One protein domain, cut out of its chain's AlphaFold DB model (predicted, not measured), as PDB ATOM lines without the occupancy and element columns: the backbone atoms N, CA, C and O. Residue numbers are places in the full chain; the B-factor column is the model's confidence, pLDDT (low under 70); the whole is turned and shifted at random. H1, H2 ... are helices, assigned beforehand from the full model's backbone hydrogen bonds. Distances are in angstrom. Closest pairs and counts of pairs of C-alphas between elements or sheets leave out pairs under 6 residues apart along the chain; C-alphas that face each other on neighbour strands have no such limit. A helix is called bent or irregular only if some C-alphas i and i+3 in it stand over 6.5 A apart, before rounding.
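Overview. This is residues 63 to 138 of the 640 residues of an uncharacterized protein of Mesocestoides corti (UniProt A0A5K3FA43). Two helical hairpins, H2 with H3 and H5 with H6, stand side by side, with H3 packed along H6 and H2 meeting H5 more loosely. Short H4 sits at the end where H2 begins and H3 ends, and H1 lies off to the far side of H2 and H3 from H5 and H6. The 76 printed residues hold six named helices, H1 to H6 in chain order, and no named strand: the class is all helix. The whole is compact, with a radius of gyration of the C-alphas of 11.6 A and spans of 34 by 25 by 17 A.

Arrangement. Start at H6, residues 121 to 135, only just irregular: C-alphas 126 and 129 are 6.6 A apart. It touches H3, residues 88 to 98, the same way at a shallow tilt of 17 degrees; the closest C-alphas, of Arg 92 and Cys 126, are 5.1 A apart. With residues 123 to 128 alone, H6 touches H5, residues 113 to 119, its hairpin partner, opposite ways at 34 degrees, a shallow tilt only just short of steep; the closest C-alphas, of Phe 117 and Ala 124, are 4.3 A apart. H3 forms a hairpin with H2, residues 75 to 84: they touch, the closest C-alphas, of Leu 82 and Gln 91, being 6.0 A apart. H4, residues 103 to 107, is close to H2 but not clearly touching, with C-alphas 75 and 106 6.8 A apart. H1, residues 63 to 68, is near H3 and apart from H6. Every O i to N i+4 pair is within hydrogen-bond range in H1 to H5, and 8 of 11 in H6.

Along the chain. Find C-alpha 63, where H1 begins, at (262.205, 205.186, 217.153). H2 measures 14.0 A and H3 15.3 A. H6 runs 19.5 A to C-alpha 135 at (238.180, 203.204, 193.391).

Size, cuts and confidence. The farthest C-alphas, of Ser 63 and Ser 138, are 35.5 A apart. The printed part has no cut and no long link, and no printed residue is under 70 in pLDDT.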
ATOM      1  N   SER A  63     262.559 206.550 216.738       82.25
ATOM      2  CA  SER A  63     262.205 205.186 217.153       82.25
ATOM      3  C   SER A  63     260.903 204.685 216.514       82.25
ATOM      4  O   SER A  63     260.830 203.522 216.124       82.25
ATOM      5  N   LEU A  64     259.896 205.553 216.368       85.06
ATOM      6  CA  LEU A  64     258.615 205.222 215.745       85.06
ATOM      7  C   LEU A  64     258.752 205.094 214.223       85.06
ATOM      8  O   LEU A  64     258.224 204.150 213.643       85.06
ATOM      9  N   LEU A  65     259.527 205.979 213.586       87.06
ATOM     10  CA  LEU A  65     259.815 205.869 212.153       87.06
ATOM     11  C   LEU A  65     260.579 204.568 211.836       87.06
ATOM     12  O   LEU A  65     260.164 203.809 210.965       87.06
ATOM     13  N   ARG A  66     261.606 204.226 212.632       88.69
ATOM     14  CA  ARG A  66     262.312 202.931 212.538       88.69
ATOM     15  C   ARG A  66     261.393 201.718 212.717       88.69
ATOM     16  O   ARG A  66     261.666 200.681 212.121       88.69
ATOM     17  N   LEU A  67     260.331 201.823 213.521       90.12
ATOM     18  CA  LEU A  67     259.322 200.765 213.631       90.12
ATOM     19  C   LEU A  67     258.516 200.642 212.332       90.12
ATOM     20  O   LEU A  67     258.340 199.527 211.850       90.12
ATOM     21  N   PHE A  68     258.064 201.757 211.750       90.62
ATOM     22  CA  PHE A  68     257.265 201.778 210.517       90.62
ATOM     23  C   PHE A  68     258.041 201.341 209.258       90.62
ATOM     24  O   PHE A  68     257.461 200.761 208.339       90.62
ATOM     25  N   ASP A  69     259.355 201.578 209.230       88.25
ATOM     26  CA  ASP A  69     260.252 201.106 208.168       88.25
ATOM     27  C   ASP A  69     260.718 199.646 208.369       88.25
ATOM     28  O   ASP A  69     261.346 199.070 207.478       88.25
ATOM     29  N   SER A  70     260.425 199.020 209.517       92.12
ATOM     30  CA  SER A  70     260.886 197.659 209.832       92.12
ATOM     31  C   SER A  70     260.132 196.564 209.067       92.12
ATOM     32  O   SER A  70     258.941 196.674 208.783       92.12
ATOM     33  N   SER A  71     260.796 195.428 208.825       88.06
ATOM     34  CA  SER A  71     260.184 194.227 208.229       88.06
ATOM     35  C   SER A  71     259.127 193.544 209.112       88.06
ATOM     36  O   SER A  71     258.424 192.651 208.643       88.06
ATOM     37  N   VAL A  72     258.994 193.958 210.376       90.12
ATOM     38  CA  VAL A  72     257.947 193.498 211.306       90.12
ATOM     39  C   VAL A  72     256.648 194.305 211.119       90.12
ATOM     40  O   VAL A  72     255.582 193.898 211.586       90.12
ATOM     41  N   PHE A  73     256.703 195.438 210.411       92.44
ATOM     42  CA  PHE A  73     255.571 196.338 210.227       92.44
ATOM     43  C   PHE A  73     254.599 195.844 209.145       92.44
ATOM     44  O   PHE A  73     254.809 196.022 207.946       92.44
ATOM     45  N   THR A  74     253.507 195.225 209.586       92.88
ATOM     46  CA  THR A  74     252.425 194.721 208.721       92.88
ATOM     47  C   THR A  74     251.232 195.679 208.649       92.88
ATOM     48  O   THR A  74     251.099 196.580 209.483       92.88
ATOM     49  N   ILE A  75     250.297 195.432 207.721       92.75
ATOM     50  CA  ILE A  75     249.036 196.185 207.613       92.75
ATOM     51  C   ILE A  75     248.272 196.267 208.947       92.75
ATOM     52  O   ILE A  75     247.740 197.320 209.285       92.75
ATOM     53  N   HIS A  76     248.288 195.206 209.766       92.25
ATOM     54  CA  HIS A  76     247.627 195.195 211.077       92.25
ATOM     55  C   HIS A  76     248.189 196.277 212.014       92.25
ATOM     56  O   HIS A  76     247.441 196.911 212.759       92.25
ATOM     57  N   HIS A  77     249.502 196.520 211.948       91.69
ATOM     58  CA  HIS A  77     250.154 197.595 212.686       91.69
ATOM     59  C   HIS A  77     249.810 198.953 212.068       91.69
ATOM     60  O   HIS A  77     249.394 199.849 212.795       91.69
ATOM     61  N   ALA A  78     249.903 199.102 210.742       92.38
ATOM     62  CA  ALA A  78     249.542 200.346 210.061       92.38
ATOM     63  C   ALA A  78     248.111 200.796 210.400       92.38
ATOM     64  O   ALA A  78     247.911 201.945 210.784       92.38
ATOM     65  N   MET A  79     247.143 199.876 210.376       91.75
ATOM     66  CA  MET A  79     245.754 200.138 210.754       91.75
ATOM     67  C   MET A  79     245.592 200.478 212.240       91.75
ATOM     68  O   MET A  79     244.883 201.428 212.567       91.75
ATOM     69  N   PHE A  80     246.283 199.780 213.148       90.38
ATOM     70  CA  PHE A  80     246.284 200.132 214.574       90.38
ATOM     71  C   PHE A  80     246.829 201.548 214.819       90.38
ATOM     72  O   PHE A  80     246.229 202.323 215.565       90.38
ATOM     73  N   TYR A  81     247.936 201.922 214.168       90.19
ATOM     74  CA  TYR A  81     248.503 203.261 214.313       90.19
ATOM     75  C   TYR A  81     247.641 204.343 213.633       90.19
ATOM     76  O   TYR A  81     247.496 205.419 214.218       90.19
ATOM     77  N   LEU A  82     247.009 204.045 212.489       89.25
ATOM     78  CA  LEU A  82     246.037 204.915 211.807       89.25
ATOM     79  C   LEU A  82     244.786 205.186 212.656       89.25
ATOM     80  O   LEU A  82     244.305 206.314 212.675       89.25
ATOM     81  N   PHE A  83     244.275 204.198 213.394       86.69
ATOM     82  CA  PHE A  83     243.134 204.404 214.293       86.69
ATOM     83  C   PHE A  83     243.508 205.088 215.617       86.69
ATOM     84  O   PHE A  83     242.677 205.778 216.202       86.69
ATOM     85  N   LYS A  84     244.737 204.894 216.116       87.06
ATOM     86  CA  LYS A  84     245.134 205.350 217.461       87.06
ATOM     87  C   LYS A  84     245.778 206.743 217.516       87.06
ATOM     88  O   LYS A  84     245.701 207.385 218.559       87.06
ATOM     89  N   ASN A  85     246.437 207.215 216.453       82.81
ATOM     90  CA  ASN A  85     247.300 208.407 216.518       82.81
ATOM     91  C   ASN A  85     246.825 209.495 215.548       82.81
ATOM     92  O   ASN A  85     247.021 209.372 214.342       82.81
ATOM     93  N   ASN A  86     246.263 210.594 216.060       82.38
ATOM     94  CA  ASN A  86     245.720 211.679 215.227       82.38
ATOM     95  C   ASN A  86     246.780 212.679 214.696       82.38
ATOM     96  O   ASN A  86     246.430 213.727 214.162       82.38
ATOM     97  N   THR A  87     248.080 212.398 214.847       88.00
ATOM     98  CA  THR A  87     249.158 213.264 214.341       88.00
ATOM     99  C   THR A  87     249.165 213.257 212.813       88.00
ATOM    100  O   THR A  87     249.403 212.213 212.205       88.00
ATOM    101  N   VAL A  88     248.958 214.419 212.182       85.12
ATOM    102  CA  VAL A  88     248.809 214.550 210.717       85.12
ATOM    103  C   VAL A  88     249.992 213.947 209.951       85.12
ATOM    104  O   VAL A  88     249.784 213.219 208.983       85.12
ATOM    105  N   GLY A  89     251.229 214.156 210.418       85.88
ATOM    106  CA  GLY A  89     252.415 213.532 209.825       85.88
ATOM    107  C   GLY A  89     252.380 211.996 209.862       85.88
ATOM    108  O   GLY A  89     252.635 211.349 208.849       85.88
ATOM    109  N   VAL A  90     251.985 211.400 210.995       88.56
ATOM    110  CA  VAL A  90     251.832 209.938 211.146       88.56
ATOM    111  C   VAL A  90     250.722 209.410 210.236       88.56
ATOM    112  O   VAL A  90     250.943 208.438 209.517       88.56
ATOM    113  N   GLN A  91     249.567 210.080 210.195       88.44
ATOM    114  CA  GLN A  91     248.465 209.742 209.286       88.44
ATOM    115  C   GLN A  91     248.911 209.763 207.817       88.44
ATOM    116  O   GLN A  91     248.623 208.827 207.073       88.44
ATOM    117  N   ARG A  92     249.663 210.793 207.413       88.75
ATOM    118  CA  ARG A  92     250.148 210.990 206.040       88.75
ATOM    119  C   ARG A  92     251.227 209.988 205.629       88.75
ATOM    120  O   ARG A  92     251.198 209.503 204.500       88.75
ATOM    121  N   TYR A  93     252.151 209.644 206.530       89.81
ATOM    122  CA  TYR A  93     253.113 208.566 206.286       89.81
ATOM    123  C   TYR A  93     252.384 207.224 206.134       89.81
ATOM    124  O   TYR A  93     252.619 206.498 205.171       89.81
ATOM    125  N   LEU A  94     251.469 206.896 207.054       91.44
ATOM    126  CA  LEU A  94     250.797 205.596 207.065       91.44
ATOM    127  C   LEU A  94     249.820 205.421 205.900       91.44
ATOM    128  O   LEU A  94     249.771 204.331 205.335       91.44
ATOM    129  N   SER A  95     249.106 206.470 205.479       89.94
ATOM    130  CA  SER A  95     248.265 206.403 204.278       89.94
ATOM    131  C   SER A  95     249.095 206.263 202.998       89.94
ATOM    132  O   SER A  95     248.724 205.494 202.114       89.94
ATOM    133  N   GLY A  96     250.272 206.898 202.929       90.00
ATOM    134  CA  GLY A  96     251.277 206.617 201.898       90.00
ATOM    135  C   GLY A  96     251.787 205.171 201.949       90.00
ATOM    136  O   GLY A  96     251.990 204.541 200.910       90.00
ATOM    137  N   ARG A  97     251.923 204.593 203.149       91.94
ATOM    138  CA  ARG A  97     252.322 203.191 203.341       91.94
ATOM    139  C   ARG A  97     251.234 202.187 202.944       91.94
ATOM    140  O   ARG A  97     251.591 201.067 202.597       91.94
ATOM    141  N   LEU A  98     249.949 202.564 202.880       92.56
ATOM    142  CA  LEU A  98     248.883 201.681 202.367       92.56
ATOM    143  C   LEU A  98     249.122 201.240 200.913       92.56
ATOM    144  O   LEU A  98     248.807 200.107 200.561       92.56
ATOM    145  N   PHE A  99     249.764 202.078 200.090       92.31
ATOM    146  CA  PHE A  99     250.201 201.720 198.731       92.31
ATOM    147  C   PHE A  99     251.349 200.688 198.697       92.31
ATOM    148  O   PHE A  99     251.706 200.207 197.627       92.31
ATOM    149  N   SER A 100     251.971 200.380 199.842       91.75
ATOM    150  CA  SER A 100     253.083 199.423 199.956       91.75
ATOM    151  C   SER A 100     252.644 198.001 200.317       91.75
ATOM    152  O   SER A 100     253.457 197.085 200.217       91.75
ATOM    153  N   PHE A 101     251.404 197.815 200.779       91.88
ATOM    154  CA  PHE A 101     250.864 196.510 201.169       91.88
ATOM    155  C   PHE A 101     250.067 195.877 200.011       91.88
ATOM    156  O   PHE A 101     249.559 196.607 199.155       91.88
ATOM    157  N   PRO A 102     249.926 194.537 199.961       91.44
ATOM    158  CA  PRO A 102     249.059 193.875 198.986       91.44
ATOM    159  C   PRO A 102     247.621 194.395 199.087       91.44
ATOM    160  O   PRO A 102     247.104 194.543 200.192       91.44
ATOM    161  N   THR A 103     246.950 194.640 197.957       89.44
ATOM    162  CA  THR A 103     245.582 195.194 197.977       89.44
ATOM    163  C   THR A 103     244.610 194.317 198.768       89.44
ATOM    164  O   THR A 103     243.871 194.849 199.587       89.44
ATOM    165  N   ASP A 104     244.712 192.988 198.651       85.19
ATOM    166  CA  ASP A 104     243.886 192.022 199.397       85.19
ATOM    167  C   ASP A 104     244.046 192.148 200.930       85.19
ATOM    168  O   ASP A 104     243.094 191.950 201.684       85.19
ATOM    169  N   GLU A 105     245.251 192.499 201.402       89.19
ATOM    170  CA  GLU A 105     245.550 192.702 202.827       89.19
ATOM    171  C   GLU A 105     244.969 194.019 203.367       89.19
ATOM    172  O   GLU A 105     244.679 194.121 204.560       89.19
ATOM    173  N   VAL A 106     244.774 195.021 202.500       91.00
ATOM    174  CA  VAL A 106     244.127 196.297 202.849       91.00
ATOM    175  C   VAL A 106     242.605 196.216 202.681       91.00
ATOM    176  O   VAL A 106     241.875 196.825 203.458       91.00
ATOM    177  N   ASP A 107     242.111 195.412 201.739       87.75
ATOM    178  CA  ASP A 107     240.675 195.201 201.500       87.75
ATOM    179  C   ASP A 107     240.016 194.404 202.629       87.75
ATOM    180  O   ASP A 107     238.871 194.664 202.992       87.75
ATOM    181  N   PHE A 108     240.782 193.542 203.305       86.25
ATOM    182  CA  PHE A 108     240.403 192.977 204.603       86.25
ATOM    183  C   PHE A 108     240.018 194.052 205.646       86.25
ATOM    184  O   PHE A 108     239.209 193.794 206.537       86.25
ATOM    185  N   TYR A 109     240.571 195.264 205.522       88.88
ATOM    186  CA  TYR A 109     240.283 196.422 206.370       88.88
ATOM    187  C   TYR A 109     239.277 197.422 205.769       88.88
ATOM    188  O   TYR A 109     239.038 198.491 206.344       88.88
ATOM    189  N   LEU A 110     238.649 197.091 204.635       85.25
ATOM    190  CA  LEU A 110     237.639 197.939 204.007       85.25
ATOM    191  C   LEU A 110     236.374 198.161 204.862       85.25
ATOM    192  O   LEU A 110     235.796 199.231 204.728       85.25
ATOM    193  N   PRO A 111     235.954 197.293 205.807       81.88
ATOM    194  CA  PRO A 111     234.895 197.653 206.756       81.88
ATOM    195  C   PRO A 111     235.284 198.789 207.721       81.88
ATOM    196  O   PRO A 111     234.414 199.508 208.209       81.88
ATOM    197  N   GLN A 112     236.577 198.973 208.016       82.69
ATOM    198  CA  GLN A 112     237.064 199.950 208.998       82.69
ATOM    199  C   GLN A 112     237.567 201.254 208.355       82.69
ATOM    200  O   GLN A 112     237.351 202.332 208.913       82.69
ATOM    201  N   LEU A 113     238.202 201.198 207.180       85.44
ATOM    202  CA  LEU A 113     238.729 202.381 206.478       85.44
ATOM    203  C   LEU A 113     237.687 203.509 206.243       85.44
ATOM    204  O   LEU A 113     238.023 204.667 206.507       85.44
ATOM    205  N   PRO A 114     236.425 203.235 205.846       81.69
ATOM    206  CA  PRO A 114     235.381 204.247 205.681       81.69
ATOM    207  C   PRO A 114     234.943 204.863 207.012       81.69
ATOM    208  O   PRO A 114     234.616 206.045 207.060       81.69
ATOM    209  N   ILE A 115     234.982 204.101 208.112       83.12
ATOM    210  CA  ILE A 115     234.672 204.611 209.456       83.12
ATOM    211  C   ILE A 115     235.731 205.638 209.876       83.12
ATOM    212  O   ILE A 115     235.383 206.704 210.386       83.12
ATOM    213  N   LEU A 116     237.012 205.350 209.622       84.25
ATOM    214  CA  LEU A 116     238.115 206.278 209.880       84.25
ATOM    215  C   LEU A 116     238.011 207.536 208.998       84.25
ATOM    216  O   LEU A 116     238.131 208.649 209.507       84.25
ATOM    217  N   PHE A 117     237.711 207.363 207.705       83.25
ATOM    218  CA  PHE A 117     237.492 208.452 206.746       83.25
ATOM    219  C   PHE A 117     236.316 209.366 207.141       83.25
ATOM    220  O   PHE A 117     236.469 210.584 207.163       83.25
ATOM    221  N   LEU A 118     235.159 208.805 207.515       78.94
ATOM    222  CA  LEU A 118     233.971 209.585 207.886       78.94
ATOM    223  C   LEU A 118     234.089 210.268 209.259       78.94
ATOM    224  O   LEU A 118     233.520 211.343 209.452       78.94
ATOM    225  N   ARG A 119     234.793 209.665 210.230       78.94
ATOM    226  CA  ARG A 119     234.869 210.194 211.608       78.94
ATOM    227  C   ARG A 119     236.032 211.154 211.860       78.94
ATOM    228  O   ARG A 119     235.901 212.023 212.718       78.94
ATOM    229  N   HIS A 120     237.149 211.036 211.136       76.69
ATOM    230  CA  HIS A 120     238.376 211.785 211.432       76.69
ATOM    231  C   HIS A 120     238.829 212.610 210.222       76.69
ATOM    232  O   HIS A 120     239.476 212.107 209.309       76.69
ATOM    233  N   ARG A 121     238.514 213.912 210.218       76.00
ATOM    234  CA  ARG A 121     238.723 214.808 209.058       76.00
ATOM    235  C   ARG A 121     240.175 214.947 208.590       76.00
ATOM    236  O   ARG A 121     240.398 215.242 207.418       76.00
ATOM    237  N   ASP A 122     241.156 214.739 209.462       75.19
ATOM    238  CA  ASP A 122     242.573 214.818 209.086       75.19
ATOM    239  C   ASP A 122     243.115 213.476 208.574       75.19
ATOM    240  O   ASP A 122     243.868 213.458 207.597       75.19
ATOM    241  N   SER A 123     242.623 212.353 209.111       79.06
ATOM    242  CA  SER A 123     242.748 211.036 208.475       79.06
ATOM    243  C   SER A 123     242.096 211.016 207.094       79.06
ATOM    244  O   SER A 123     242.691 210.486 206.162       79.06
ATOM    245  N   ALA A 124     240.922 211.635 206.927       79.56
ATOM    246  CA  ALA A 124     240.188 211.672 205.665       79.56
ATOM    247  C   ALA A 124     241.047 212.230 204.520       79.56
ATOM    248  O   ALA A 124     241.271 211.531 203.537       79.56
ATOM    249  N   LYS A 125     241.645 213.419 204.702       80.88
ATOM    250  CA  LYS A 125     242.582 214.048 203.743       80.88
ATOM    251  C   LYS A 125     243.804 213.177 203.420       80.88
ATOM    252  O   LYS A 125     244.375 213.284 202.340       80.88
ATOM    253  N   CYS A 126     244.256 212.361 204.374       84.88
ATOM    254  CA  CYS A 126     245.408 211.479 204.186       84.88
ATOM    255  C   CYS A 126     245.018 210.190 203.445       84.88
ATOM    256  O   CYS A 126     245.771 209.725 202.592       84.88
ATOM    257  N   LEU A 127     243.844 209.629 203.745       87.50
ATOM    258  CA  LEU A 127     243.313 208.396 203.157       87.50
ATOM    259  C   LEU A 127     242.673 208.613 201.780       87.50
ATOM    260  O   LEU A 127     242.689 207.687 200.974       87.50
ATOM    261  N   GLN A 128     242.156 209.813 201.488       85.25
ATOM    262  CA  GLN A 128     241.476 210.155 200.232       85.25
ATOM    263  C   GLN A 128     242.301 209.743 199.006       85.25
ATOM    264  O   GLN A 128     241.772 209.099 198.106       85.25
ATOM    265  N   SER A 129     243.611 210.015 198.997       84.94
ATOM    266  CA  SER A 129     244.495 209.627 197.888       84.94
ATOM    267  C   SER A 129     244.571 208.109 197.677       84.94
ATOM    268  O   SER A 129     244.637 207.661 196.535       84.94
ATOM    269  N   TYR A 130     244.544 207.311 198.752       88.50
ATOM    270  CA  TYR A 130     244.529 205.849 198.656       88.50
ATOM    271  C   TYR A 130     243.158 205.336 198.206       88.50
ATOM    272  O   TYR A 130     243.076 204.565 197.253       88.50
ATOM    273  N   LEU A 131     242.077 205.801 198.840       88.25
ATOM    274  CA  LEU A 131     240.716 205.375 198.509       88.25
ATOM    275  C   LEU A 131     240.347 205.752 197.065       88.25
ATOM    276  O   LEU A 131     239.889 204.891 196.322       88.25
ATOM    277  N   SER A 132     240.629 206.985 196.634       84.88
ATOM    278  CA  SER A 132     240.420 207.439 195.253       84.88
ATOM    279  C   SER A 132     241.241 206.617 194.255       84.88
ATOM    280  O   SER A 132     240.702 206.149 193.252       84.88
ATOM    281  N   HIS A 133     242.520 206.335 194.541       85.94
ATOM    282  CA  HIS A 133     243.317 205.451 193.685       85.94
ATOM    283  C   HIS A 133     242.702 204.047 193.570       85.94
ATOM    284  O   HIS A 133     242.594 203.523 192.462       85.94
ATOM    285  N   ARG A 134     242.261 203.451 194.685       86.88
ATOM    286  CA  ARG A 134     241.657 202.111 194.700       86.88
ATOM    287  C   ARG A 134     240.304 202.058 193.987       86.88
ATOM    288  O   ARG A 134     240.097 201.130 193.212       86.88
ATOM    289  N   VAL A 135     239.442 203.064 194.150       83.62
ATOM    290  CA  VAL A 135     238.180 203.204 193.391       83.62
ATOM    291  C   VAL A 135     238.450 203.297 191.883       83.62
ATOM    292  O   VAL A 135     237.806 202.607 191.099       83.62
ATOM    293  N   ASN A 136     239.470 204.057 191.477       79.94
ATOM    294  CA  ASN A 136     239.904 204.178 190.079       79.94
ATOM    295  C   ASN A 136     240.787 202.999 189.585       79.94
ATOM    296  O   ASN A 136     241.364 203.079 188.500       79.94
ATOM    297  N   THR A 137     240.915 201.911 190.362       82.00
ATOM    298  CA  THR A 137     241.740 200.721 190.035       82.00
ATOM    299  C   THR A 137     241.029 199.386 190.320       82.00
ATOM    300  O   THR A 137     241.542 198.328 189.980       82.00
ATOM    301  N   SER A 138     239.850 199.388 190.947       82.06
ATOM    302  CA  SER A 138     239.043 198.180 191.139       82.06
ATOM    303  C   SER A 138     237.569 198.542 191.264       82.06
ATOM    304  O   SER A 138     237.151 199.221 192.203       82.06
TER     305      SER A 138